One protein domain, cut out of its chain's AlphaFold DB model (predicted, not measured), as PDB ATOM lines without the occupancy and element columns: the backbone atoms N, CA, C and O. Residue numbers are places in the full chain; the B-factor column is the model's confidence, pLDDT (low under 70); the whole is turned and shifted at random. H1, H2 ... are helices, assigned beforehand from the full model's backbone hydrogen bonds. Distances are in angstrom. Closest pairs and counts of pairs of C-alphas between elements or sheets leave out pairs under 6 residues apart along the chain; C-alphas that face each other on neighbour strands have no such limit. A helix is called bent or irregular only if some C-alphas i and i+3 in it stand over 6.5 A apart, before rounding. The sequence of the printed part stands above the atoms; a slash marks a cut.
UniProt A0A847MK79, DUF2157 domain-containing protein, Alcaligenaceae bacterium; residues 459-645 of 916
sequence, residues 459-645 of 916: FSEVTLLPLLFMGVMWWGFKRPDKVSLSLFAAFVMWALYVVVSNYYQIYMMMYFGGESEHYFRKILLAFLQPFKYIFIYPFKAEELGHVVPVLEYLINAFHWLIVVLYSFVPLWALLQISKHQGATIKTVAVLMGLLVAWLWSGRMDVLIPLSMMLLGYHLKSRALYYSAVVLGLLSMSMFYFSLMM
ATOM      1  N   PHE A 459     -13.313   7.694  41.979       73.62
ATOM      2  CA  PHE A 459     -11.852   7.741  41.955       73.62
ATOM      3  C   PHE A 459     -11.263   6.328  41.807       73.62
ATOM      4  O   PHE A 459     -10.733   5.755  42.759       73.62
ATOM      5  N   SER A 460     -11.334   5.767  40.600       78.69
ATOM      6  CA  SER A 460     -10.608   4.545  40.245       78.69
ATOM      7  C   SER A 460      -9.114   4.824  40.008       78.69
ATOM      8  O   SER A 460      -8.705   5.967  39.780       78.69
ATOM      9  N   GLU A 461      -8.271   3.781  40.005       82.06
ATOM     10  CA  GLU A 461      -6.845   3.917  39.637       82.06
ATOM     11  C   GLU A 461      -6.675   4.598  38.267       82.06
ATOM     12  O   GLU A 461      -5.737   5.369  38.053       82.06
ATOM     13  N   VAL A 462      -7.639   4.380  37.370       76.69
ATOM     14  CA  VAL A 462      -7.680   4.940  36.021       76.69
ATOM     15  C   VAL A 462      -7.866   6.458  35.999       76.69
ATOM     16  O   VAL A 462      -7.280   7.119  35.144       76.69
ATOM     17  N   THR A 463      -8.655   7.041  36.905       81.69
ATOM     18  CA  THR A 463      -8.795   8.508  36.995       81.69
ATOM     19  C   THR A 463      -7.682   9.123  37.832       81.69
ATOM     20  O   THR A 463      -7.205  10.224  37.541       81.69
ATOM     21  N   LEU A 464      -7.213   8.397  38.843       87.81
ATOM     22  CA  LEU A 464      -6.202   8.876  39.770       87.81
ATOM     23  C   LEU A 464      -4.805   8.952  39.150       87.81
ATOM     24  O   LEU A 464      -4.093   9.936  39.370       87.81
ATOM     25  N   LEU A 465      -4.412   7.952  38.357       90.75
ATOM     26  CA  LEU A 465      -3.111   7.934  37.693       90.75
ATOM     27  C   LEU A 465      -2.889   9.192  36.831       90.75
ATOM     28  O   LEU A 465      -1.870   9.858  37.030       90.75
ATOM     29  N   PRO A 466      -3.807   9.587  35.927       90.31
ATOM     30  CA  PRO A 466      -3.658  10.822  35.173       90.31
ATOM     31  C   PRO A 466      -3.613  12.092  36.020       90.31
ATOM     32  O   PRO A 466      -2.831  12.993  35.714       90.31
ATOM     33  N   LEU A 467      -4.412  12.181  37.088       91.69
ATOM     34  CA  LEU A 467      -4.394  13.337  37.989       91.69
ATOM     35  C   LEU A 467      -3.032  13.479  38.678       91.69
ATOM     36  O   LEU A 467      -2.440  14.563  38.675       91.69
ATOM     37  N   LEU A 468      -2.497  12.376  39.209       92.44
ATOM     38  CA  LEU A 468      -1.164  12.351  39.805       92.44
ATOM     39  C   LEU A 468      -0.080  12.628  38.769       92.44
ATOM     40  O   LEU A 468       0.818  13.417  39.042       92.44
ATOM     41  N   PHE A 469      -0.180  12.050  37.574       93.88
ATOM     42  CA  PHE A 469       0.737  12.311  36.468       93.88
ATOM     43  C   PHE A 469       0.805  13.806  36.132       93.88
ATOM     44  O   PHE A 469       1.893  14.388  36.124       93.88
ATOM     45  N   MET A 470      -0.346  14.455  35.926       95.06
ATOM     46  CA  MET A 470      -0.425  15.896  35.677       95.06
ATOM     47  C   MET A 470       0.168  16.703  36.840       95.06
ATOM     48  O   MET A 470       0.947  17.629  36.608       95.06
ATOM     49  N   GLY A 471      -0.139  16.331  38.086       93.56
ATOM     50  CA  GLY A 471       0.395  16.985  39.284       93.56
ATOM     51  C   GLY A 471       1.914  16.852  39.421       93.56
ATOM     52  O   GLY A 471       2.603  17.837  39.690       93.56
ATOM     53  N   VAL A 472       2.453  15.656  39.180       91.50
ATOM     54  CA  VAL A 472       3.887  15.336  39.205       91.50
ATOM     55  C   VAL A 472       4.627  16.107  38.111       91.50
ATOM     56  O   VAL A 472       5.668  16.713  38.380       91.50
ATOM     57  N   MET A 473       4.067  16.162  36.902       93.88
ATOM     58  CA  MET A 473       4.607  16.947  35.792       93.88
ATOM     59  C   MET A 473       4.588  18.447  36.096       93.88
ATOM     60  O   MET A 473       5.606  19.126  35.944       93.88
ATOM     61  N   TRP A 474       3.464  18.969  36.589       94.38
ATOM     62  CA  TRP A 474       3.342  20.368  36.989       94.38
ATOM     63  C   TRP A 474       4.358  20.740  38.071       94.38
ATOM     64  O   TRP A 474       5.094  21.722  37.934       94.38
ATOM     65  N   TRP A 475       4.453  19.922  39.120       91.31
ATOM     66  CA  TRP A 475       5.384  20.128  40.224       91.31
ATOM     67  C   TRP A 475       6.844  20.060  39.762       91.31
ATOM     68  O   TRP A 475       7.635  20.929  40.136       91.31
ATOM     69  N   GLY A 476       7.176  19.100  38.893       91.25
ATOM     70  CA  GLY A 476       8.518  18.901  38.350       91.25
ATOM     71  C   GLY A 476       9.059  20.104  37.578       91.25
ATOM     72  O   GLY A 476      10.211  20.483  37.765       91.25
ATOM     73  N   PHE A 477       8.224  20.752  36.764       92.31
ATOM     74  CA  PHE A 477       8.616  21.952  36.013       92.31
ATOM     75  C   PHE A 477       8.566  23.241  36.844       92.31
ATOM     76  O   PHE A 477       9.303  24.186  36.564       92.31
ATOM     77  N   LYS A 478       7.678  23.337  37.843       92.62
ATOM     78  CA  LYS A 478       7.529  24.559  38.655       92.62
ATOM     79  C   LYS A 478       8.502  24.646  39.820       92.62
ATOM     80  O   LYS A 478       8.826  25.752  40.246       92.62
ATOM     81  N   ARG A 479       8.921  23.512  40.379       89.56
ATOM     82  CA  ARG A 479       9.800  23.447  41.554       89.56
ATOM     83  C   ARG A 479      10.930  22.435  41.331       89.56
ATOM     84  O   ARG A 479      11.014  21.474  42.096       89.56
ATOM     85  N   PRO A 480      11.805  22.655  40.329       84.31
ATOM     86  CA  PRO A 480      12.860  21.704  39.976       84.31
ATOM     87  C   PRO A 480      13.772  21.367  41.166       84.31
ATOM     88  O   PRO A 480      14.115  20.205  41.362       84.31
ATOM     89  N   ASP A 481      14.059  22.338  42.039       81.75
ATOM     90  CA  ASP A 481      14.934  22.158  43.210       81.75
ATOM     91  C   ASP A 481      14.342  21.256  44.305       81.75
ATOM     92  O   ASP A 481      15.055  20.793  45.195       81.75
ATOM     93  N   LYS A 482      13.023  21.016  44.278       79.25
ATOM     94  CA  LYS A 482      12.320  20.174  45.261       79.25
ATOM     95  C   LYS A 482      11.981  18.785  44.721       79.25
ATOM     96  O   LYS A 482      11.379  17.994  45.447       79.25
ATOM     97  N   VAL A 483      12.358  18.483  43.478       78.25
ATOM     98  CA  VAL A 483      12.087  17.187  42.857       78.25
ATOM     99  C   VAL A 483      12.937  16.099  43.507       78.25
ATOM    100  O   VAL A 483      14.163  16.154  43.524       78.25
ATOM    101  N   SER A 484      12.262  15.074  44.022       82.00
ATOM    102  CA  SER A 484      12.889  13.891  44.605       82.00
ATOM    103  C   SER A 484      12.858  12.738  43.610       82.00
ATOM    104  O   SER A 484      11.777  12.295  43.220       82.00
ATOM    105  N   LEU A 485      14.030  12.212  43.242       80.69
ATOM    106  CA  LEU A 485      14.123  11.033  42.374       80.69
ATOM    107  C   LEU A 485      13.399   9.822  42.988       80.69
ATOM    108  O   LEU A 485      12.784   9.059  42.254       80.69
ATOM    109  N   SER A 486      13.407   9.690  44.321       85.88
ATOM    110  CA  SER A 486      12.710   8.617  45.040       85.88
ATOM    111  C   SER A 486      11.200   8.631  44.796       85.88
ATOM    112  O   SER A 486      10.621   7.587  44.524       85.88
ATOM    113  N   LEU A 487      10.561   9.808  44.851       87.12
ATOM    114  CA  LEU A 487       9.116   9.916  44.622       87.12
ATOM    115  C   LEU A 487       8.763   9.609  43.165       87.12
ATOM    116  O   LEU A 487       7.789   8.914  42.906       87.12
ATOM    117  N   PHE A 488       9.568  10.101  42.221       86.69
ATOM    118  CA  PHE A 488       9.365   9.839  40.796       86.69
ATOM    119  C   PHE A 488       9.549   8.366  40.443       86.69
ATOM    120  O   PHE A 488       8.743   7.821  39.700       86.69
ATOM    121  N   ALA A 489      10.578   7.715  40.985       83.62
ATOM    122  CA  ALA A 489      10.798   6.290  40.776       83.62
ATOM    123  C   ALA A 489       9.635   5.457  41.339       83.62
ATOM    124  O   ALA A 489       9.145   4.563  40.659       83.62
ATOM    125  N   ALA A 490       9.143   5.791  42.538       89.44
ATOM    126  CA  ALA A 490       7.976   5.132  43.122       89.44
ATOM    127  C   ALA A 490       6.697   5.365  42.295       89.44
ATOM    128  O   ALA A 490       5.965   4.417  42.019       89.44
ATOM    129  N   PHE A 491       6.468   6.601  41.836       90.94
ATOM    130  CA  PHE A 491       5.343   6.942  40.962       90.94
ATOM    131  C   PHE A 491       5.382   6.141  39.660       90.94
ATOM    132  O   PHE A 491       4.362   5.611  39.251       90.94
ATOM    133  N   VAL A 492       6.552   6.028  39.025       87.31
ATOM    134  CA  VAL A 492       6.741   5.249  37.791       87.31
ATOM    135  C   VAL A 492       6.397   3.783  37.987       87.31
ATOM    136  O   VAL A 492       5.705   3.215  37.150       87.31
ATOM    137  N   MET A 493       6.880   3.175  39.072       85.00
ATOM    138  CA  MET A 493       6.613   1.766  39.370       85.00
ATOM    139  C   MET A 493       5.114   1.519  39.540       85.00
ATOM    140  O   MET A 493       4.566   0.595  38.945       85.00
ATOM    141  N   TRP A 494       4.438   2.390  40.292       89.69
ATOM    142  CA  TRP A 494       2.991   2.316  40.459       89.69
ATOM    143  C   TRP A 494       2.232   2.606  39.159       89.69
ATOM    144  O   TRP A 494       1.306   1.883  38.815       89.69
ATOM    145  N   ALA A 495       2.647   3.617  38.396       88.88
ATOM    146  CA  ALA A 495       2.039   3.957  37.118       88.88
ATOM    147  C   ALA A 495       2.146   2.809  36.112       88.88
ATOM    148  O   ALA A 495       1.174   2.522  35.425       88.88
ATOM    149  N   LEU A 496       3.296   2.132  36.049       84.81
ATOM    150  CA  LEU A 496       3.479   0.949  35.215       84.81
ATOM    151  C   LEU A 496       2.532  -0.173  35.648       84.81
ATOM    152  O   LEU A 496       1.876  -0.754  34.794       84.81
ATOM    153  N   TYR A 497       2.412  -0.428  36.955       86.00
ATOM    154  CA  TYR A 497       1.443  -1.387  37.487       86.00
ATOM    155  C   TYR A 497       0.009  -1.041  37.057       86.00
ATOM    156  O   TYR A 497      -0.650  -1.890  36.469       86.00
ATOM    157  N   VAL A 498      -0.442   0.203  37.266       85.50
ATOM    158  CA  VAL A 498      -1.801   0.650  36.905       85.50
ATOM    159  C   VAL A 498      -2.039   0.554  35.398       85.50
ATOM    160  O   VAL A 498      -3.106   0.120  34.971       85.50
ATOM    161  N   VAL A 499      -1.050   0.952  34.589       82.62
ATOM    162  CA  VAL A 499      -1.121   0.853  33.128       82.62
ATOM    163  C   VAL A 499      -1.252  -0.596  32.699       82.62
ATOM    164  O   VAL A 499      -2.072  -0.851  31.836       82.62
ATOM    165  N   VAL A 500      -0.487  -1.526  33.275       80.62
ATOM    166  CA  VAL A 500      -0.537  -2.952  32.917       80.62
ATOM    167  C   VAL A 500      -1.842  -3.594  33.389       80.62
ATOM    168  O   VAL A 500      -2.482  -4.297  32.612       80.62
ATOM    169  N   SER A 501      -2.278  -3.321  34.622       77.56
ATOM    170  CA  SER A 501      -3.490  -3.915  35.200       77.56
ATOM    171  C   SER A 501      -4.777  -3.411  34.545       77.56
ATOM    172  O   SER A 501      -5.726  -4.174  34.396       77.56
ATOM    173  N   ASN A 502      -4.809  -2.146  34.112       73.88
ATOM    174  CA  ASN A 502      -5.985  -1.518  33.502       73.88
ATOM    175  C   ASN A 502      -5.841  -1.303  31.985       73.88
ATOM    176  O   ASN A 502      -6.721  -0.691  31.373       73.88
ATOM    177  N   TYR A 503      -4.753  -1.799  31.376       67.44
ATOM    178  CA  TYR A 503      -4.396  -1.580  29.968       67.44
ATOM    179  C   TYR A 503      -5.596  -1.838  29.052       67.44
ATOM    180  O   TYR A 503      -5.994  -1.002  28.250       67.44
ATOM    181  N   TYR A 504      -6.227  -2.996  29.219       64.50
ATOM    182  CA  TYR A 504      -7.265  -3.495  28.327       64.50
ATOM    183  C   TYR A 504      -8.527  -2.611  28.267       64.50
ATOM    184  O   TYR A 504      -9.005  -2.280  27.181       64.50
ATOM    185  N   GLN A 505      -9.067  -2.208  29.421       64.00
ATOM    186  CA  GLN A 505     -10.416  -1.628  29.481       64.00
ATOM    187  C   GLN A 505     -10.494  -0.228  28.861       64.00
ATOM    188  O   GLN A 505     -11.407   0.066  28.089       64.00
ATOM    189  N   ILE A 506      -9.513   0.628  29.149       61.44
ATOM    190  CA  ILE A 506      -9.519   2.036  28.722       61.44
ATOM    191  C   ILE A 506      -9.328   2.140  27.210       61.44
ATOM    192  O   ILE A 506     -10.002   2.920  26.534       61.44
ATOM    193  N   TYR A 507      -8.416   1.337  26.660       68.88
ATOM    194  CA  TYR A 507      -8.101   1.392  25.237       68.88
ATOM    195  C   TYR A 507      -9.221   0.833  24.374       68.88
ATOM    196  O   TYR A 507      -9.481   1.393  23.308       68.88
ATOM    197  N   MET A 508      -9.932  -0.192  24.844       65.94
ATOM    198  CA  MET A 508     -11.095  -0.714  24.129       65.94
ATOM    199  C   MET A 508     -12.193   0.330  23.961       65.94
ATOM    200  O   MET A 508     -12.672   0.559  22.848       65.94
ATOM    201  N   MET A 509     -12.538   1.024  25.045       66.56
ATOM    202  CA  MET A 509     -13.533   2.095  24.991       66.56
ATOM    203  C   MET A 509     -13.064   3.250  24.100       66.56
ATOM    204  O   MET A 509     -13.836   3.770  23.298       66.56
ATOM    205  N   MET A 510     -11.782   3.617  24.182       71.56
ATOM    206  CA  MET A 510     -11.248   4.763  23.452       71.56
ATOM    207  C   MET A 510     -11.089   4.541  21.943       71.56
ATOM    208  O   MET A 510     -11.362   5.457  21.175       71.56
ATOM    209  N   TYR A 511     -10.620   3.378  21.491       68.94
ATOM    210  CA  TYR A 511     -10.322   3.162  20.067       68.94
ATOM    211  C   TYR A 511     -11.480   2.519  19.304       68.94
ATOM    212  O   TYR A 511     -11.629   2.767  18.105       68.94
ATOM    213  N   PHE A 512     -12.322   1.744  19.991       63.38
ATOM    214  CA  PHE A 512     -13.331   0.910  19.336       63.38
ATOM    215  C   PHE A 512     -14.764   1.236  19.749       63.38
ATOM    216  O   PHE A 512     -15.692   0.817  19.064       63.38
ATOM    217  N   GLY A 513     -14.972   2.032  20.807       58.09
ATOM    218  CA  GLY A 513     -16.308   2.473  21.223       58.09
ATOM    219  C   GLY A 513     -17.268   1.323  21.553       58.09
ATOM    220  O   GLY A 513     -18.476   1.519  21.490       58.09
ATOM    221  N   GLY A 514     -16.739   0.131  21.858       55.41
ATOM    222  CA  GLY A 514     -17.513  -1.090  22.111       55.41
ATOM    223  C   GLY A 514     -17.892  -1.915  20.870       55.41
ATOM    224  O   GLY A 514     -18.496  -2.970  21.031       55.41
ATOM    225  N   GLU A 515     -17.536  -1.489  19.654       54.94
ATOM    226  CA  GLU A 515     -17.824  -2.225  18.410       54.94
ATOM    227  C   GLU A 515     -16.656  -3.134  17.988       54.94
ATOM    228  O   GLU A 515     -15.490  -2.768  18.141       54.94
ATOM    229  N   SER A 516     -16.963  -4.294  17.399       53.22
ATOM    230  CA  SER A 516     -15.979  -5.297  16.955       53.22
ATOM    231  C   SER A 516     -15.259  -4.956  15.644       53.22
ATOM    232  O   SER A 516     -14.240  -5.565  15.336       53.22
ATOM    233  N   GLU A 517     -15.750  -3.994  14.854       56.16
ATOM    234  CA  GLU A 517     -15.119  -3.642  13.576       56.16
ATOM    235  C   GLU A 517     -13.975  -2.631  13.746       56.16
ATOM    236  O   GLU A 517     -14.175  -1.449  14.082       56.16
ATOM    237  N   HIS A 518     -12.762  -3.105  13.456       66.31
ATOM    238  CA  HIS A 518     -11.501  -2.391  13.607       66.31
ATOM    239  C   HIS A 518     -11.105  -1.655  12.315       66.31
ATOM    240  O   HIS A 518     -10.279  -2.137  11.554       66.31
ATOM    241  N   TYR A 519     -11.657  -0.460  12.061       74.88
ATOM    242  CA  TYR A 519     -11.187   0.395  10.955       74.88
ATOM    243  C   TYR A 519     -10.109   1.387  11.397       74.88
ATOM    244  O   TYR A 519     -10.282   2.111  12.383       74.88
ATOM    245  N   PHE A 520      -9.076   1.579  10.573       82.44
ATOM    246  CA  PHE A 520      -8.020   2.572  10.817       82.44
ATOM    247  C   PHE A 520      -8.542   4.001  10.973       82.44
ATOM    248  O   PHE A 520      -8.025   4.780  11.774       82.44
ATOM    249  N   ARG A 521      -9.643   4.342  10.295       85.31
ATOM    250  CA  ARG A 521     -10.314   5.635  10.473       85.31
ATOM    251  C   ARG A 521     -10.760   5.870  11.923       85.31
ATOM    252  O   ARG A 521     -10.661   7.002  12.389       85.31
ATOM    253  N   LYS A 522     -11.230   4.842  12.643       81.75
ATOM    254  CA  LYS A 522     -11.640   4.974  14.054       81.75
ATOM    255  C   LYS A 522     -10.446   5.330  14.944       81.75
ATOM    256  O   LYS A 522     -10.592   6.176  15.819       81.75
ATOM    257  N   ILE A 523      -9.262   4.793  14.642       83.50
ATOM    258  CA  ILE A 523      -8.006   5.113  15.339       83.50
ATOM    259  C   ILE A 523      -7.635   6.586  15.137       83.50
ATOM    260  O   ILE A 523      -7.390   7.295  16.108       83.50
ATOM    261  N   LEU A 524      -7.675   7.086  13.898       87.81
ATOM    262  CA  LEU A 524      -7.388   8.500  13.609       87.81
ATOM    263  C   LEU A 524      -8.391   9.469  14.251       87.81
ATOM    264  O   LEU A 524      -8.054  10.628  14.488       87.81
ATOM    265  N   LEU A 525      -9.614   9.005  14.517       87.94
ATOM    266  CA  LEU A 525     -10.681   9.773  15.160       87.94
ATOM    267  C   LEU A 525     -10.806   9.486  16.665       87.94
ATOM    268  O   LEU A 525     -11.700  10.040  17.303       87.94
ATOM    269  N   ALA A 526      -9.924   8.668  17.253       84.06
ATOM    270  CA  ALA A 526     -10.006   8.271  18.660       84.06
ATOM    271  C   ALA A 526      -9.940   9.477  19.612       84.06
ATOM    272  O   ALA A 526     -10.633   9.515  20.623       84.06
ATOM    273  N   PHE A 527      -9.201  10.529  19.242       85.94
ATOM    274  CA  PHE A 527      -9.136  11.779  20.009       85.94
ATOM    275  C   PHE A 527     -10.489  12.512  20.132       85.94
ATOM    276  O   PHE A 527     -10.648  13.355  21.015       85.94
ATOM    277  N   LEU A 528     -11.472  12.206  19.272       87.62
ATOM    278  CA  LEU A 528     -12.832  12.755  19.346       87.62
ATOM    279  C   LEU A 528     -13.749  11.956  20.282       87.62
ATOM    280  O   LEU A 528     -14.814  12.445  20.654       87.62
ATOM    281  N   GLN A 529     -13.366  10.735  20.662       85.19
ATOM    282  CA  GLN A 529     -14.200   9.846  21.475       85.19
ATOM    283  C   GLN A 529     -14.532  10.419  22.857       85.19
ATOM    284  O   GLN A 529     -15.712  10.395  23.209       85.19
ATOM    285  N   PRO A 530     -13.593  11.044  23.599       86.94
ATOM    286  CA  PRO A 530     -13.930  11.698  24.862       86.94
ATOM    287  C   PRO A 530     -15.070  12.717  24.720       86.94
ATOM    288  O   PRO A 530     -15.977  12.756  25.543       86.94
ATOM    289  N   PHE A 531     -15.088  13.491  23.630       86.75
ATOM    290  CA  PHE A 531     -16.143  14.474  23.374       86.75
ATOM    291  C   PHE A 531     -17.496  13.817  23.082       86.75
ATOM    292  O   PHE A 531     -18.526  14.342  23.496       86.75
ATOM    293  N   LYS A 532     -17.518  12.652  22.423       85.06
ATOM    294  CA  LYS A 532     -18.760  11.891  22.213       85.06
ATOM    295  C   LYS A 532     -19.344  11.392  23.535       85.06
ATOM    296  O   LYS A 532     -20.548  11.519  23.741       85.06
ATOM    297  N   TYR A 533     -18.512  10.871  24.433       81.31
ATOM    298  CA  TYR A 533     -18.974  10.408  25.742       81.31
ATOM    299  C   TYR A 533     -19.414  11.555  26.659       81.31
ATOM    300  O   TYR A 533     -20.360  11.383  27.422       81.31
ATOM    301  N   ILE A 534     -18.785  12.730  26.555       84.50
ATOM    302  CA  ILE A 534     -19.190  13.920  27.318       84.50
ATOM    303  C   ILE A 534     -20.498  14.511  26.776       84.50
ATOM    304  O   ILE A 534     -21.378  14.839  27.557       84.50
ATOM    305  N   PHE A 535     -20.639  14.678  25.457       83.50
ATOM    306  CA  PHE A 535     -21.701  15.524  24.893       83.50
ATOM    307  C   PHE A 535     -22.818  14.781  24.155       83.50
ATOM    308  O   PHE A 535     -23.853  15.387  23.910       83.50
ATOM    309  N   ILE A 536     -22.631  13.519  23.749       76.56
ATOM    310  CA  ILE A 536     -23.556  12.821  22.829       76.56
ATOM    311  C   ILE A 536     -24.172  11.572  23.469       76.56
ATOM    312  O   ILE A 536     -25.372  11.349  23.338       76.56
ATOM    313  N   TYR A 537     -23.373  10.755  24.158       74.38
ATOM    314  CA  TYR A 537     -23.833   9.500  24.768       74.38
ATOM    315  C   TYR A 537     -25.035   9.648  25.728       74.38
ATOM    316  O   TYR A 537     -25.965   8.852  25.602       74.38
ATOM    317  N   PRO A 538     -25.083  10.650  26.629       73.25
ATOM    318  CA  PRO A 538     -26.186  10.783  27.587       73.25
ATOM    319  C   PRO A 538     -27.542  10.975  26.903       73.25
ATOM    320  O   PRO A 538     -28.516  10.337  27.282       73.25
ATOM    321  N   PHE A 539     -27.578  11.790  25.844       69.94
ATOM    322  CA  PHE A 539     -28.796  12.062  25.081       69.94
ATOM    323  C   PHE A 539     -29.279  10.825  24.314       69.94
ATOM    324  O   PHE A 539     -30.468  10.532  24.295       69.94
ATOM    325  N   LYS A 540     -28.355  10.042  23.741       68.94
ATOM    326  CA  LYS A 540     -28.707   8.777  23.077       68.94
ATOM    327  C   LYS A 540     -29.228   7.720  24.048       68.94
ATOM    328  O   LYS A 540     -30.118   6.961  23.686       68.94
ATOM    329  N   ALA A 541     -28.661   7.637  25.250       64.50
ATOM    330  CA  ALA A 541     -29.129   6.702  26.269       64.50
ATOM    331  C   ALA A 541     -30.577   7.017  26.678       64.50
ATOM    332  O   ALA A 541     -31.397   6.104  26.757       64.50
ATOM    333  N   GLU A 542     -30.904   8.302  26.826       67.38
ATOM    334  CA  GLU A 542     -32.262   8.773  27.109       67.38
ATOM    335  C   GLU A 542     -33.245   8.421  25.975       67.38
ATOM    336  O   GLU A 542     -34.315   7.876  26.242       67.38
ATOM    337  N   GLU A 543     -32.856   8.616  24.707       69.75
ATOM    338  CA  GLU A 543     -33.645   8.200  23.529       69.75
ATOM    339  C   GLU A 543     -33.889   6.678  23.461       69.75
ATOM    340  O   GLU A 543     -34.925   6.236  22.966       69.75
ATOM    341  N   LEU A 544     -32.959   5.866  23.978       68.56
ATOM    342  CA  LEU A 544     -33.043   4.399  24.047       68.56
ATOM    343  C   LEU A 544     -33.799   3.880  25.288       68.56
ATOM    344  O   LEU A 544     -33.858   2.671  25.510       68.56
ATOM    345  N   GLY A 545     -34.379   4.768  26.104       65.75
ATOM    346  CA  GLY A 545     -35.116   4.403  27.319       65.75
ATOM    347  C   GLY A 545     -34.230   4.083  28.529       65.75
ATOM    348  O   GLY A 545     -34.730   3.605  29.550       65.75
ATOM    349  N   HIS A 546     -32.926   4.360  28.452       68.44
ATOM    350  CA  HIS A 546     -31.999   4.252  29.574       68.44
ATOM    351  C   HIS A 546     -31.870   5.606  30.282       68.44
ATOM    352  O   HIS A 546     -31.257   6.541  29.770       68.44
ATOM    353  N   VAL A 547     -32.403   5.715  31.501       63.88
ATOM    354  CA  VAL A 547     -32.177   6.898  32.342       63.88
ATOM    355  C   VAL A 547     -30.787   6.791  32.961       63.88
ATOM    356  O   VAL A 547     -30.584   6.009  33.888       63.88
ATOM    357  N   VAL A 548     -29.828   7.574  32.461       66.44
ATOM    358  CA  VAL A 548     -28.507   7.704  33.095       66.44
ATOM    359  C   VAL A 548     -28.640   8.665  34.281       66.44
ATOM    360  O   VAL A 548     -28.974   9.836  34.077       66.44
ATOM    361  N   PRO A 549     -28.382   8.234  35.529       78.69
ATOM    362  CA  PRO A 549     -28.403   9.130  36.678       78.69
ATOM    363  C   PRO A 549     -27.444  10.312  36.479       78.69
ATOM    364  O   PRO A 549     -26.303  10.130  36.051       78.69
ATOM    365  N   VAL A 550     -27.862  11.527  36.859       79.38
ATOM    366  CA  VAL A 550     -27.048  12.760  36.722       79.38
ATOM    367  C   VAL A 550     -25.646  12.591  37.314       79.38
ATOM    368  O   VAL A 550     -24.662  13.061  36.747       79.38
ATOM    369  N   LEU A 551     -25.542  11.891  38.444       75.44
ATOM    370  CA  LEU A 551     -24.265  11.631  39.104       75.44
ATOM    371  C   LEU A 551     -23.333  10.749  38.254       75.44
ATOM    372  O   LEU A 551     -22.151  11.058  38.137       75.44
ATOM    373  N   GLU A 552     -23.857   9.694  37.630       76.12
ATOM    374  CA  GLU A 552     -23.088   8.798  36.758       76.12
ATOM    375  C   GLU A 552     -22.617   9.526  35.494       76.12
ATOM    376  O   GLU A 552     -21.459   9.402  35.088       76.12
ATOM    377  N   TYR A 553     -23.478  10.374  34.925       81.50
ATOM    378  CA  TYR A 553     -23.098  11.260  33.830       81.50
ATOM    379  C   TYR A 553     -21.930  12.181  34.211       81.50
ATOM    380  O   TYR A 553     -20.943  12.249  33.479       81.50
ATOM    381  N   LEU A 554     -22.008  12.861  35.360       81.88
ATOM    382  CA  LEU A 554     -20.952  13.772  35.812       81.88
ATOM    383  C   LEU A 554     -19.619  13.046  36.045       81.88
ATOM    384  O   LEU A 554     -18.570  13.573  35.673       81.88
ATOM    385  N   ILE A 555     -19.654  11.839  36.614       79.50
ATOM    386  CA  ILE A 555     -18.468  10.994  36.819       79.50
ATOM    387  C   ILE A 555     -17.836  10.615  35.474       79.50
ATOM    388  O   ILE A 555     -16.633  10.805  35.277       79.50
ATOM    389  N   ASN A 556     -18.643  10.139  34.522       79.31
ATOM    390  CA  ASN A 556     -18.166   9.770  33.191       79.31
ATOM    391  C   ASN A 556     -17.611  10.985  32.436       79.31
ATOM    392  O   ASN A 556     -16.515  10.923  31.875       79.31
ATOM    393  N   ALA A 557     -18.313  12.119  32.465       84.81
ATOM    394  CA  ALA A 557     -17.854  13.354  31.839       84.81
ATOM    395  C   ALA A 557     -16.524  13.836  32.442       84.81
ATOM    396  O   ALA A 557     -15.619  14.237  31.709       84.81
ATOM    397  N   PHE A 558     -16.370  13.745  33.765       85.81
ATOM    398  CA  PHE A 558     -15.125  14.067  34.459       85.81
ATOM    399  C   PHE A 558     -13.970  13.151  34.036       85.81
ATOM    400  O   PHE A 558     -12.882  13.641  33.726       85.81
ATOM    401  N   HIS A 559     -14.207  11.840  33.955       84.06
ATOM    402  CA  HIS A 559     -13.221  10.873  33.476       84.06
ATOM    403  C   HIS A 559     -12.729  11.217  32.064       84.06
ATOM    404  O   HIS A 559     -11.527  11.352  31.830       84.06
ATOM    405  N   TRP A 560     -13.645  11.423  31.118       86.62
ATOM    406  CA  TRP A 560     -13.288  11.729  29.733       86.62
ATOM    407  C   TRP A 560     -12.651  13.114  29.576       86.62
ATOM    408  O   TRP A 560     -11.746  13.285  28.758       86.62
ATOM    409  N   LEU A 561     -13.035  14.091  30.402       90.19
ATOM    410  CA  LEU A 561     -12.355  15.384  30.458       90.19
ATOM    411  C   LEU A 561     -10.893  15.216  30.887       90.19
ATOM    412  O   LEU A 561     -10.002  15.804  30.273       90.19
ATOM    413  N   ILE A 562     -10.628  14.381  31.896       89.62
ATOM    414  CA  ILE A 562      -9.264  14.038  32.308       89.62
ATOM    415  C   ILE A 562      -8.488  13.430  31.132       89.62
ATOM    416  O   ILE A 562      -7.356  13.856  30.900       89.62
ATOM    417  N   VAL A 563      -9.097  12.520  30.355       88.31
ATOM    418  CA  VAL A 563      -8.495  11.922  29.142       88.31
ATOM    419  C   VAL A 563      -8.017  12.966  28.146       88.31
ATOM    420  O   VAL A 563      -6.875  12.906  27.673       88.31
ATOM    421  N   VAL A 564      -8.849  13.969  27.872       91.06
ATOM    422  CA  VAL A 564      -8.459  15.091  27.015       91.06
ATOM    423  C   VAL A 564      -7.284  15.842  27.638       91.06
ATOM    424  O   VAL A 564      -6.256  16.015  26.986       91.06
ATOM    425  N   LEU A 565      -7.390  16.247  28.905       93.31
ATOM    426  CA  LEU A 565      -6.383  17.079  29.565       93.31
ATOM    427  C   LEU A 565      -4.997  16.425  29.599       93.31
ATOM    428  O   LEU A 565      -4.008  17.074  29.239       93.31
ATOM    429  N   TYR A 566      -4.902  15.149  29.981       92.88
ATOM    430  CA  TYR A 566      -3.595  14.500  30.081       92.88
ATOM    431  C   TYR A 566      -2.965  14.213  28.710       92.88
ATOM    432  O   TYR A 566      -1.737  14.199  28.599       92.88
ATOM    433  N   SER A 567      -3.770  14.070  27.651       93.62
ATOM    434  CA  SER A 567      -3.281  13.907  26.270       93.62
ATOM    435  C   SER A 567      -2.478  15.121  25.781       93.62
ATOM    436  O   SER A 567      -1.587  14.984  24.946       93.62
ATOM    437  N   PHE A 568      -2.722  16.305  26.354       96.06
ATOM    438  CA  PHE A 568      -1.983  17.538  26.052       96.06
ATOM    439  C   PHE A 568      -0.792  17.809  26.991       96.06
ATOM    440  O   PHE A 568      -0.096  18.815  26.823       96.06
ATOM    441  N   VAL A 569      -0.483  16.929  27.951       97.12
ATOM    442  CA  VAL A 569       0.665  17.114  28.865       97.12
ATOM    443  C   VAL A 569       2.013  17.177  28.130       97.12
ATOM    444  O   VAL A 569       2.795  18.078  28.453       97.12
ATOM    445  N   PRO A 570       2.306  16.331  27.116       96.88
ATOM    446  CA  PRO A 570       3.536  16.469  26.334       96.88
ATOM    447  C   PRO A 570       3.646  17.829  25.633       96.88
ATOM    448  O   PRO A 570       4.716  18.442  25.652       96.88
ATOM    449  N   LEU A 571       2.540  18.344  25.073       97.25
ATOM    450  CA  LEU A 571       2.489  19.683  24.476       97.25
ATOM    451  C   LEU A 571       2.813  20.756  25.519       97.25
ATOM    452  O   LEU A 571       3.671  21.610  25.288       97.25
ATOM    453  N   TRP A 572       2.157  20.703  26.678       97.31
ATOM    454  CA  TRP A 572       2.403  21.646  27.764       97.31
ATOM    455  C   TRP A 572       3.871  21.624  28.217       97.31
ATOM    456  O   TRP A 572       4.483  22.686  28.366       97.31
ATOM    457  N   ALA A 573       4.468  20.439  28.374       96.69
ATOM    458  CA  ALA A 573       5.869  20.277  28.761       96.69
ATOM    459  C   ALA A 573       6.834  20.831  27.693       96.69
ATOM    460  O   ALA A 573       7.775  21.560  28.023       96.69
ATOM    461  N   LEU A 574       6.578  20.562  26.407       96.12
ATOM    462  CA  LEU A 574       7.334  21.137  25.287       96.12
ATOM    463  C   LEU A 574       7.248  22.670  25.276       96.12
ATOM    464  O   LEU A 574       8.262  23.352  25.094       96.12
ATOM    465  N   LEU A 575       6.067  23.231  25.545       95.75
ATOM    466  CA  LEU A 575       5.874  24.676  25.655       95.75
ATOM    467  C   LEU A 575       6.664  25.282  26.820       95.75
ATOM    468  O   LEU A 575       7.248  26.351  26.638       95.75
ATOM    469  N   GLN A 576       6.772  24.602  27.972       94.88
ATOM    470  CA  GLN A 576       7.638  25.055  29.072       94.88
ATOM    471  C   GLN A 576       9.112  25.095  28.651       94.88
ATOM    472  O   GLN A 576       9.799  26.081  28.920       94.88
ATOM    473  N   ILE A 577       9.590  24.072  27.935       91.81
ATOM    474  CA  ILE A 577      10.968  24.021  27.418       91.81
ATOM    475  C   ILE A 577      11.220  25.142  26.394       91.81
ATOM    476  O   ILE A 577      12.290  25.755  26.387       91.81
ATOM    477  N   SER A 578      10.233  25.449  25.548       92.06
ATOM    478  CA  SER A 578      10.338  26.473  24.496       92.06
ATOM    479  C   SER A 578       9.931  27.891  24.925       92.06
ATOM    480  O   SER A 578       9.961  28.811  24.106       92.06
ATOM    481  N   LYS A 579       9.549  28.112  26.190       89.62
ATOM    482  CA  LYS A 579       8.899  29.358  26.643       89.62
ATOM    483  C   LYS A 579       9.697  30.619  26.293       89.62
ATOM    484  O   LYS A 579       9.129  31.594  25.794       89.62
ATOM    485  N   HIS A 580      11.009  30.561  26.508       87.00
ATOM    486  CA  HIS A 580      11.962  31.656  26.280       87.00
ATOM    487  C   HIS A 580      12.725  31.530  24.954       87.00
ATOM    488  O   HIS A 580      13.779  32.130  24.778       87.00
ATOM    489  N   GLN A 581      12.222  30.708  24.035       86.44
ATOM    490  CA  GLN A 581      12.846  30.439  22.746       86.44
ATOM    491  C   GLN A 581      12.134  31.204  21.616       86.44
ATOM    492  O   GLN A 581      11.005  31.676  21.780       86.44
ATOM    493  N   GLY A 582      12.796  31.324  20.461       85.81
ATOM    494  CA  GLY A 582      12.242  31.986  19.274       85.81
ATOM    495  C   GLY A 582      11.004  31.285  18.696       85.81
ATOM    496  O   GLY A 582      10.742  30.113  18.983       85.81
ATOM    497  N   ALA A 583      10.259  31.998  17.843       87.94
ATOM    498  CA  ALA A 583       8.980  31.543  17.283       87.94
ATOM    499  C   ALA A 583       9.069  30.156  16.625       87.94
ATOM    500  O   ALA A 583       8.238  29.301  16.898       87.94
ATOM    501  N   THR A 584      10.127  29.888  15.855       86.75
ATOM    502  CA  THR A 584      10.324  28.599  15.173       86.75
ATOM    503  C   THR A 584      10.341  27.409  16.134       86.75
ATOM    504  O   THR A 584       9.754  26.373  15.842       86.75
ATOM    505  N   ILE A 585      10.978  27.544  17.298       87.06
ATOM    506  CA  ILE A 585      11.090  26.451  18.278       87.06
ATOM    507  C   ILE A 585       9.741  26.208  18.945       87.06
ATOM    508  O   ILE A 585       9.371  25.059  19.160       87.06
ATOM    509  N   LYS A 586       8.993  27.280  19.227       91.19
ATOM    510  CA  LYS A 586       7.619  27.181  19.725       91.19
ATOM    511  C   LYS A 586       6.713  26.505  18.700       91.19
ATOM    512  O   LYS A 586       5.951  25.628  19.077       91.19
ATOM    513  N   THR A 587       6.837  26.836  17.414       92.81
ATOM    514  CA  THR A 587       6.091  26.161  16.342       92.81
ATOM    515  C   THR A 587       6.398  24.666  16.309       92.81
ATOM    516  O   THR A 587       5.471  23.866  16.312       92.81
ATOM    517  N   VAL A 588       7.675  24.272  16.353       91.88
ATOM    518  CA  VAL A 588       8.064  22.851  16.387       91.88
ATOM    519  C   VAL A 588       7.521  22.155  17.637       91.88
ATOM    520  O   VAL A 588       6.940  21.080  17.526       91.88
ATOM    521  N   ALA A 589       7.643  22.781  18.811       94.56
ATOM    522  CA  ALA A 589       7.079  22.279  20.065       94.56
ATOM    523  C   ALA A 589       5.557  22.060  19.973       94.56
ATOM    524  O   ALA A 589       5.063  21.021  20.409       94.56
ATOM    525  N   VAL A 590       4.828  23.010  19.377       96.69
ATOM    526  CA  VAL A 590       3.378  22.917  19.172       96.69
ATOM    527  C   VAL A 590       3.027  21.791  18.207       96.69
ATOM    528  O   VAL A 590       2.198  20.956  18.546       96.69
ATOM    529  N   LEU A 591       3.684  21.720  17.047       96.50
ATOM    530  CA  LEU A 591       3.434  20.669  16.055       96.50
ATOM    531  C   LEU A 591       3.688  19.274  16.636       96.50
ATOM    532  O   LEU A 591       2.845  18.395  16.498       96.50
ATOM    533  N   MET A 592       4.811  19.085  17.338       95.69
ATOM    534  CA  MET A 592       5.122  17.818  18.006       95.69
ATOM    535  C   MET A 592       4.083  17.472  19.077       95.69
ATOM    536  O   MET A 592       3.609  16.341  19.130       95.69
ATOM    537  N   GLY A 593       3.717  18.435  19.928       95.94
ATOM    538  CA  GLY A 593       2.757  18.209  21.004       95.94
ATOM    539  C   GLY A 593       1.345  17.900  20.504       95.94
ATOM    540  O   GLY A 593       0.705  17.000  21.039       95.94
ATOM    541  N   LEU A 594       0.877  18.594  19.460       96.75
ATOM    542  CA  LEU A 594      -0.420  18.330  18.828       96.75
ATOM    543  C   LEU A 594      -0.446  16.977  18.117       96.75
ATOM    544  O   LEU A 594      -1.433  16.258  18.222       96.75
ATOM    545  N   LEU A 595       0.643  16.604  17.441       96.12
ATOM    546  CA  LEU A 595       0.768  15.301  16.789       96.12
ATOM    547  C   LEU A 595       0.651  14.160  17.802       96.12
ATOM    548  O   LEU A 595      -0.078  13.201  17.561       96.12
ATOM    549  N   VAL A 596       1.319  14.280  18.952       95.19
ATOM    550  CA  VAL A 596       1.209  13.297  20.040       95.19
ATOM    551  C   VAL A 596      -0.205  13.276  20.622       95.19
ATOM    552  O   VAL A 596      -0.775  12.200  20.766       95.19
ATOM    553  N   ALA A 597      -0.790  14.443  20.911       94.19
ATOM    554  CA  ALA A 597      -2.148  14.540  21.452       94.19
ATOM    555  C   ALA A 597      -3.216  13.974  20.498       94.19
ATOM    556  O   ALA A 597      -4.250  13.501  20.960       94.19
ATOM    557  N   TRP A 598      -2.961  14.011  19.185       93.69
ATOM    558  CA  TRP A 598      -3.825  13.438  18.159       93.69
ATOM    559  C   TRP A 598      -3.656  11.919  18.033       93.69
ATOM    560  O   TRP A 598      -4.616  11.182  18.246       93.69
ATOM    561  N   LEU A 599      -2.453  11.447  17.689       92.12
ATOM    562  CA  LEU A 599      -2.219  10.047  17.302       92.12
ATOM    563  C   LEU A 599      -2.090   9.094  18.495       92.12
ATOM    564  O   LEU A 599      -2.323   7.900  18.353       92.12
ATOM    565  N   TRP A 600      -1.727   9.617  19.666       91.06
ATOM    566  CA  TRP A 600      -1.499   8.848  20.892       91.06
ATOM    567  C   TRP A 600      -2.395   9.341  22.033       91.06
ATOM    568  O   TRP A 600      -2.046   9.241  23.211       91.06
ATOM    569  N   SER A 601      -3.558   9.898  21.680       89.31
ATOM    570  CA  SER A 601      -4.560  10.354  22.641       89.31
ATOM    571  C   SER A 601      -4.926   9.222  23.603       89.31
ATOM    572  O   SER A 601      -5.091   8.071  23.190       89.31
ATOM    573  N   GLY A 602      -4.995   9.545  24.893       84.50
ATOM    574  CA  GLY A 602      -5.349   8.624  25.973       84.50
ATOM    575  C   GLY A 602      -4.362   7.483  26.258       84.50
ATOM    576  O   GLY A 602      -4.568   6.719  27.195       84.50
ATOM    577  N   ARG A 603      -3.262   7.365  25.501       86.50
ATOM    578  CA  ARG A 603      -2.232   6.321  25.657       86.50
ATOM    579  C   ARG A 603      -1.263   6.659  26.782       86.50
ATOM    580  O   ARG A 603      -0.155   7.137  26.540       86.50
ATOM    581  N   MET A 604      -1.671   6.442  28.032       87.88
ATOM    582  CA  MET A 604      -0.837   6.747  29.207       87.88
ATOM    583  C   MET A 604       0.505   6.006  29.195       87.88
ATOM    584  O   MET A 604       1.515   6.559  29.632       87.88
ATOM    585  N   ASP A 605       0.537   4.806  28.615       86.69
ATOM    586  CA  ASP A 605       1.747   4.017  28.385       86.69
ATOM    587  C   ASP A 605       2.783   4.736  27.501       86.69
ATOM    588  O   ASP A 605       3.979   4.547  27.697       86.69
ATOM    589  N   VAL A 606       2.346   5.625  26.602       90.06
ATOM    590  CA  VAL A 606       3.207   6.440  25.723       90.06
ATOM    591  C   VAL A 606       3.422   7.851  26.278       90.06
ATOM    592  O   VAL A 606       4.539   8.381  26.268       90.06
ATOM    593  N   LEU A 607       2.361   8.476  26.794       93.44
ATOM    594  CA  LEU A 607       2.371   9.867  27.252       93.44
ATOM    595  C   LEU A 607       3.240  10.066  28.498       93.44
ATOM    596  O   LEU A 607       3.936  11.086  28.587       93.44
ATOM    597  N   ILE A 608       3.240   9.106  29.431       92.69
ATOM    598  CA  ILE A 608       4.084   9.143  30.633       92.69
ATOM    599  C   ILE A 608       5.570   9.128  30.247       92.69
ATOM    600  O   ILE A 608       6.244  10.121  30.543       92.69
ATOM    601  N   PRO A 609       6.114   8.093  29.571       92.62
ATOM    602  CA  PRO A 609       7.535   8.059  29.241       92.62
ATOM    603  C   PRO A 609       7.971   9.251  28.388       92.62
ATOM    604  O   PRO A 609       8.984   9.872  28.707       92.62
ATOM    605  N   LEU A 610       7.193   9.676  27.386       94.75
ATOM    606  CA  LEU A 610       7.551  10.864  26.605       94.75
ATOM    607  C   LEU A 610       7.651  12.121  27.485       94.75
ATOM    608  O   LEU A 610       8.631  12.865  27.415       94.75
ATOM    609  N   SER A 611       6.670  12.351  28.355       95.12
ATOM    610  CA  SER A 611       6.660  13.506  29.260       95.12
ATOM    611  C   SER A 611       7.797  13.451  30.280       95.12
ATOM    612  O   SER A 611       8.408  14.475  30.595       95.12
ATOM    613  N   MET A 612       8.153  12.255  30.746       91.81
ATOM    614  CA  MET A 612       9.292  12.043  31.634       91.81
ATOM    615  C   MET A 612      10.636  12.245  30.934       91.81
ATOM    616  O   MET A 612      11.558  12.763  31.561       91.81
ATOM    617  N   MET A 613      10.758  11.931  29.640       91.94
ATOM    618  CA  MET A 613      11.938  12.300  28.846       91.94
ATOM    619  C   MET A 613      12.092  13.827  28.784       91.94
ATOM    620  O   MET A 613      13.187  14.350  29.004       91.94
ATOM    621  N   LEU A 614      10.997  14.560  28.549       94.88
ATOM    622  CA  LEU A 614      10.995  16.030  28.539       94.88
ATOM    623  C   LEU A 614      11.373  16.608  29.910       94.88
ATOM    624  O   LEU A 614      12.198  17.521  30.000       94.88
ATOM    625  N   LEU A 615      10.819  16.048  30.986       92.81
ATOM    626  CA  LEU A 615      11.147  16.452  32.349       92.81
ATOM    627  C   LEU A 615      12.598  16.103  32.719       92.81
ATOM    628  O   LEU A 615      13.285  16.913  33.333       92.81
ATOM    629  N   GLY A 616      13.100  14.937  32.310       89.50
ATOM    630  CA  GLY A 616      14.491  14.519  32.506       89.50
ATOM    631  C   GLY A 616      15.480  15.478  31.851       89.50
ATOM    632  O   GLY A 616      16.492  15.830  32.464       89.50
ATOM    633  N   TYR A 617      15.156  15.976  30.656       90.19
ATOM    634  CA  TYR A 617      15.903  17.056  30.019       90.19
ATOM    635  C   TYR A 617      15.831  18.360  30.831       90.19
ATOM    636  O   TYR A 617      16.874  18.939  31.141       90.19
ATOM    637  N   HIS A 618      14.632  18.790  31.244       91.50
ATOM    638  CA  HIS A 618      14.441  20.014  32.031       91.50
ATOM    639  C   HIS A 618      15.223  19.999  33.356       91.50
ATOM    640  O   HIS A 618      15.927  20.956  33.676       91.50
ATOM    641  N   LEU A 619      15.168  18.882  34.085       88.62
ATOM    642  CA  LEU A 619      15.872  18.669  35.353       88.62
ATOM    643  C   LEU A 619      17.359  18.324  35.173       88.62
ATOM    644  O   LEU A 619      18.068  18.129  36.160       88.62
ATOM    645  N   LYS A 620      17.845  18.195  33.929       85.88
ATOM    646  CA  LYS A 620      19.201  17.723  33.592       85.88
ATOM    647  C   LYS A 620      19.543  16.369  34.243       85.88
ATOM    648  O   LYS A 620      20.713  16.077  34.515       85.88
ATOM    649  N   SER A 621      18.531  15.530  34.469       80.00
ATOM    650  CA  SER A 621      18.642  14.227  35.124       80.00
ATOM    651  C   SER A 621      18.747  13.108  34.091       80.00
ATOM    652  O   SER A 621      17.771  12.740  33.439       80.00
ATOM    653  N   ARG A 622      19.946  12.527  33.965       76.88
ATOM    654  CA  ARG A 622      20.187  11.390  33.058       76.88
ATOM    655  C   ARG A 622      19.438  10.137  33.492       76.88
ATOM    656  O   ARG A 622      18.935   9.420  32.640       76.88
ATOM    657  N   ALA A 623      19.370   9.895  34.802       71.88
ATOM    658  CA  ALA A 623      18.664   8.744  35.351       71.88
ATOM    659  C   ALA A 623      17.188   8.771  34.933       71.88
ATOM    660  O   ALA A 623      16.701   7.784  34.401       71.88
ATOM    661  N   LEU A 624      16.532   9.931  35.078       82.12
ATOM    662  CA  LEU A 624      15.129  10.110  34.703       82.12
ATOM    663  C   LEU A 624      14.904   9.997  33.189       82.12
ATOM    664  O   LEU A 624      13.934   9.388  32.746       82.12
ATOM    665  N   TYR A 625      15.802  10.576  32.387       83.75
ATOM    666  CA  TYR A 625      15.704  10.500  30.931       83.75
ATOM    667  C   TYR A 625      15.832   9.056  30.428       83.75
ATOM    668  O   TYR A 625      14.996   8.597  29.658       83.75
ATOM    669  N   TYR A 626      16.850   8.320  30.885       76.94
ATOM    670  CA  TYR A 626      17.062   6.941  30.445       76.94
ATOM    671  C   TYR A 626      16.022   5.973  31.006       76.94
ATOM    672  O   TYR A 626      15.602   5.083  30.274       76.94
ATOM    673  N   SER A 627      15.541   6.166  32.241       76.06
ATOM    674  CA  SER A 627      14.415   5.371  32.747       76.06
ATOM    675  C   SER A 627      13.174   5.566  31.878       76.06
ATOM    676  O   SER A 627      12.494   4.601  31.558       76.06
ATOM    677  N   ALA A 628      12.916   6.796  31.430       87.19
ATOM    678  CA  ALA A 628      11.798   7.089  30.545       87.19
ATOM    679  C   ALA A 628      11.953   6.453  29.151       87.19
ATOM    680  O   ALA A 628      10.971   5.975  28.592       87.19
ATOM    681  N   VAL A 629      13.178   6.370  28.618       83.75
ATOM    682  CA  VAL A 629      13.460   5.622  27.377       83.75
ATOM    683  C   VAL A 629      13.171   4.130  27.554       83.75
ATOM    684  O   VAL A 629      12.496   3.548  26.712       83.75
ATOM    685  N   VAL A 630      13.628   3.515  28.653       79.19
ATOM    686  CA  VAL A 630      13.353   2.096  28.948       79.19
ATOM    687  C   VAL A 630      11.848   1.844  29.061       79.19
ATOM    688  O   VAL A 630      11.342   0.916  28.442       79.19
ATOM    689  N   LEU A 631      11.115   2.704  29.776       82.81
ATOM    690  CA  LEU A 631       9.653   2.623  29.864       82.81
ATOM    691  C   LEU A 631       8.973   2.762  28.498       82.81
ATOM    692  O   LEU A 631       8.036   2.026  28.211       82.81
ATOM    693  N   GLY A 632       9.449   3.673  27.644       88.06
ATOM    694  CA  GLY A 632       8.934   3.828  26.284       88.06
ATOM    695  C   GLY A 632       9.160   2.580  25.424       88.06
ATOM    696  O   GLY A 632       8.268   2.183  24.682       88.06
ATOM    697  N   LEU A 633      10.314   1.920  25.561       84.12
ATOM    698  CA  LEU A 633      10.598   0.650  24.883       84.12
ATOM    699  C   LEU A 633       9.709  -0.490  25.402       84.12
ATOM    700  O   LEU A 633       9.177  -1.250  24.597       84.12
ATOM    701  N   LEU A 634       9.496  -0.576  26.720       81.81
ATOM    702  CA  LEU A 634       8.562  -1.539  27.313       81.81
ATOM    703  C   LEU A 634       7.126  -1.304  26.824       81.81
ATOM    704  O   LEU A 634       6.454  -2.257  26.442       81.81
ATOM    705  N   SER A 635       6.672  -0.046  26.762       84.44
ATOM    706  CA  SER A 635       5.362   0.309  26.197       84.44
ATOM    707  C   SER A 635       5.247  -0.096  24.727       84.44
ATOM    708  O   SER A 635       4.256  -0.719  24.357       84.44
ATOM    709  N   MET A 636       6.266   0.161  23.901       84.38
ATOM    710  CA  MET A 636       6.272  -0.280  22.500       84.38
ATOM    711  C   MET A 636       6.225  -1.808  22.369       84.38
ATOM    712  O   MET A 636       5.511  -2.322  21.511       84.38
ATOM    713  N   SER A 637       6.925  -2.538  23.242       83.44
ATOM    714  CA  SER A 637       6.864  -4.003  23.284       83.44
ATOM    715  C   SER A 637       5.458  -4.497  23.634       83.44
ATOM    716  O   SER A 637       4.920  -5.356  22.943       83.44
ATOM    717  N   MET A 638       4.826  -3.931  24.667       81.44
ATOM    718  CA  MET A 638       3.446  -4.273  25.036       81.44
ATOM    719  C   MET A 638       2.449  -3.903  23.932       81.44
ATOM    720  O   MET A 638       1.484  -4.626  23.699       81.44
ATOM    721  N   PHE A 639       2.684  -2.797  23.223       84.50
ATOM    722  CA  PHE A 639       1.860  -2.395  22.087       84.50
ATOM    723  C   PHE A 639       1.935  -3.407  20.940       84.50
ATOM    724  O   PHE A 639       0.891  -3.747  20.388       84.50
ATOM    725  N   TYR A 640       3.125  -3.927  20.620       84.00
ATOM    726  CA  TYR A 640       3.303  -4.953  19.587       84.00
ATOM    727  C   TYR A 640       2.468  -6.207  19.886       84.00
ATOM    728  O   TYR A 640       1.628  -6.586  19.070       84.00
ATOM    729  N   PHE A 641       2.608  -6.768  21.092       79.06
ATOM    730  CA  PHE A 641       1.931  -8.006  21.508       79.06
ATOM    731  C   PHE A 641       0.453  -7.836  21.899       79.06
ATOM    732  O   PHE A 641      -0.213  -8.799  22.265       79.06
ATOM    733  N   SER A 642      -0.094  -6.622  21.839       77.00
ATOM    734  CA  SER A 642      -1.494  -6.388  22.193       77.00
ATOM    735  C   SER A 642      -2.441  -6.883  21.095       77.00
ATOM    736  O   SER A 642      -2.532  -6.252  20.049       77.00
ATOM    737  N   LEU A 643      -3.217  -7.937  21.344       75.00
ATOM    738  CA  LEU A 643      -4.192  -8.495  20.383       75.00
ATOM    739  C   LEU A 643      -5.434  -7.609  20.137       75.00
ATOM    740  O   LEU A 643      -6.351  -7.989  19.423       75.00
ATOM    741  N   MET A 644      -5.492  -6.416  20.736       72.19
ATOM    742  CA  MET A 644      -6.675  -5.542  20.674       72.19
ATOM    743  C   MET A 644      -6.759  -4.715  19.398       72.19
ATOM    744  O   MET A 644      -7.815  -4.196  19.050       72.19
ATOM    745  N   MET A 645      -5.618  -4.499  18.755       79.31
ATOM    746  CA  MET A 645      -5.516  -3.752  17.515       79.31
ATOM    747  C   MET A 645      -4.812  -4.653  16.510       79.31
ATOM    748  O   MET A 645      -3.702  -5.100  16.825       79.31
TER     749      MET A 645
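AT A GLANCE: This is residues 459 to 645 of the 916 residues of the protein "DUF2157 domain-containing protein" of Alcaligenaceae bacterium (UniProt A0A847MK79). Five roughly aligned helices or arms, H1, H2a, H7, H9 and H10, form a bundle with H9 in its middle, and H8 packs on H7 along its side. At one end of the bundle H6 reaches out past it, its last part, residues 559 to 566, touching H1 and its first residues lying far out, with H4 folded back beside H6, H5 beyond H4 and residues 540 to 545 sticking out, while H2b turns away from H2a at this same end and touches H3 and H4. The printed part has 187 residues with ten named helices, H1 to H10 in order along the chain, and no named strand; its class is all helix. It is compact, with a radius of gyration of the C-alphas of 17.6 A, yet elongated in outline, spanning 56 by 37 by 33 A.

IN THESE COORDINATES: H1, residues 461 to 478, begins at C-alpha 461 at (-6.845, 3.917, 39.637) and is 25.2 A long from first to last C-alpha. H2, residues 485 to 512, was assigned as one helix by its hydrogen bonds but is bent: C-alphas 501 and 504 are 7.9 A apart. Its arms are H2a, residues 485 to 501, 24.2 A long, and H2b, residues 504 to 512, 11.7 A long. H3 is residues 520 to 524. H4 is residues 526 to 535 and is irregular, but only just: C-alphas 527 and 530 are 6.8 A apart. H5 is residues 537 to 543. H6, residues 550 to 567, is 26.0 A long and begins at C-alpha 550 at (-27.048, 12.760, 36.722). H7 is residues 569 to 578, and H8, residues 583 to 599, is 24.2 A long. H9, residues 604 to 618, is 20.4 A long. H10, residues 622 to 640, is 27.1 A long and ends at C-alpha 640 at (3.303, -4.953, 19.587).

HOW THE PARTS SIT: In the bundle, a group of helices with their lines roughly aligned, H1 and H2a form a hairpin at a shallow tilt of 27 degrees, with the C-alphas of Leu 465 and Ala 495 closest at 6.5 A. H1 touches H9 the same way at a shallow tilt of 12 degrees, closest at Gly 476 and Leu 615, whose C-alphas are 7.0 A apart. H9 and H10 form a hairpin at a shallow tilt of 19 degrees, with the C-alphas of Gly 616 and Tyr 625 closest at 4.5 A. H7 touches H9 the same way at 17 degrees, a shallow tilt; the closest C-alphas, of Pro 570 and Ser 611, are 5.2 A apart. H7 and H8 form a hairpin at a shallow tilt of 10 degrees, closest at the C-alphas of Leu 571 and Gly 593, 3.8 A. H6, with residues 559 to 566 alone, touches H1 at a steep tilt of 43 degrees; the closest C-alphas are those of Thr 463 and His 559, 6.1 A. H4 touches H6 at a shallow tilt of 27 degrees, opposite ways, closest at the C-alphas of Ile 534 and Ala 557, 4.7 A. H2b and H4 touch about perpendicular, at 88 degrees, with the C-alphas of Tyr 511 and Ala 526 closest at 5.3 A. H3 touches H2b, closest at the C-alphas of Tyr 511 and Ile 523, 5.6 A. H5 is close to H6 but not clearly touching: the C-alphas of Pro 538 and Tyr 553 are closest at 7.0 A. Every O i to N i+4 pair is within hydrogen-bond range in H2a, H2b, H3, H5, H6, H7, H8 and H10; the count is 13 of 14 in H1, 4 of 6 in H4 and 10 of 11 in H9.

THE WHOLE: The two C-alphas farthest apart, those of Gly 545 and Lys 620, are 56.3 A apart. The printed part has no cut and no long link. The mean pLDDT of the printed part is 83.7, and residues 503 to 509, 511 to 518 and 539 to 548 are under 70.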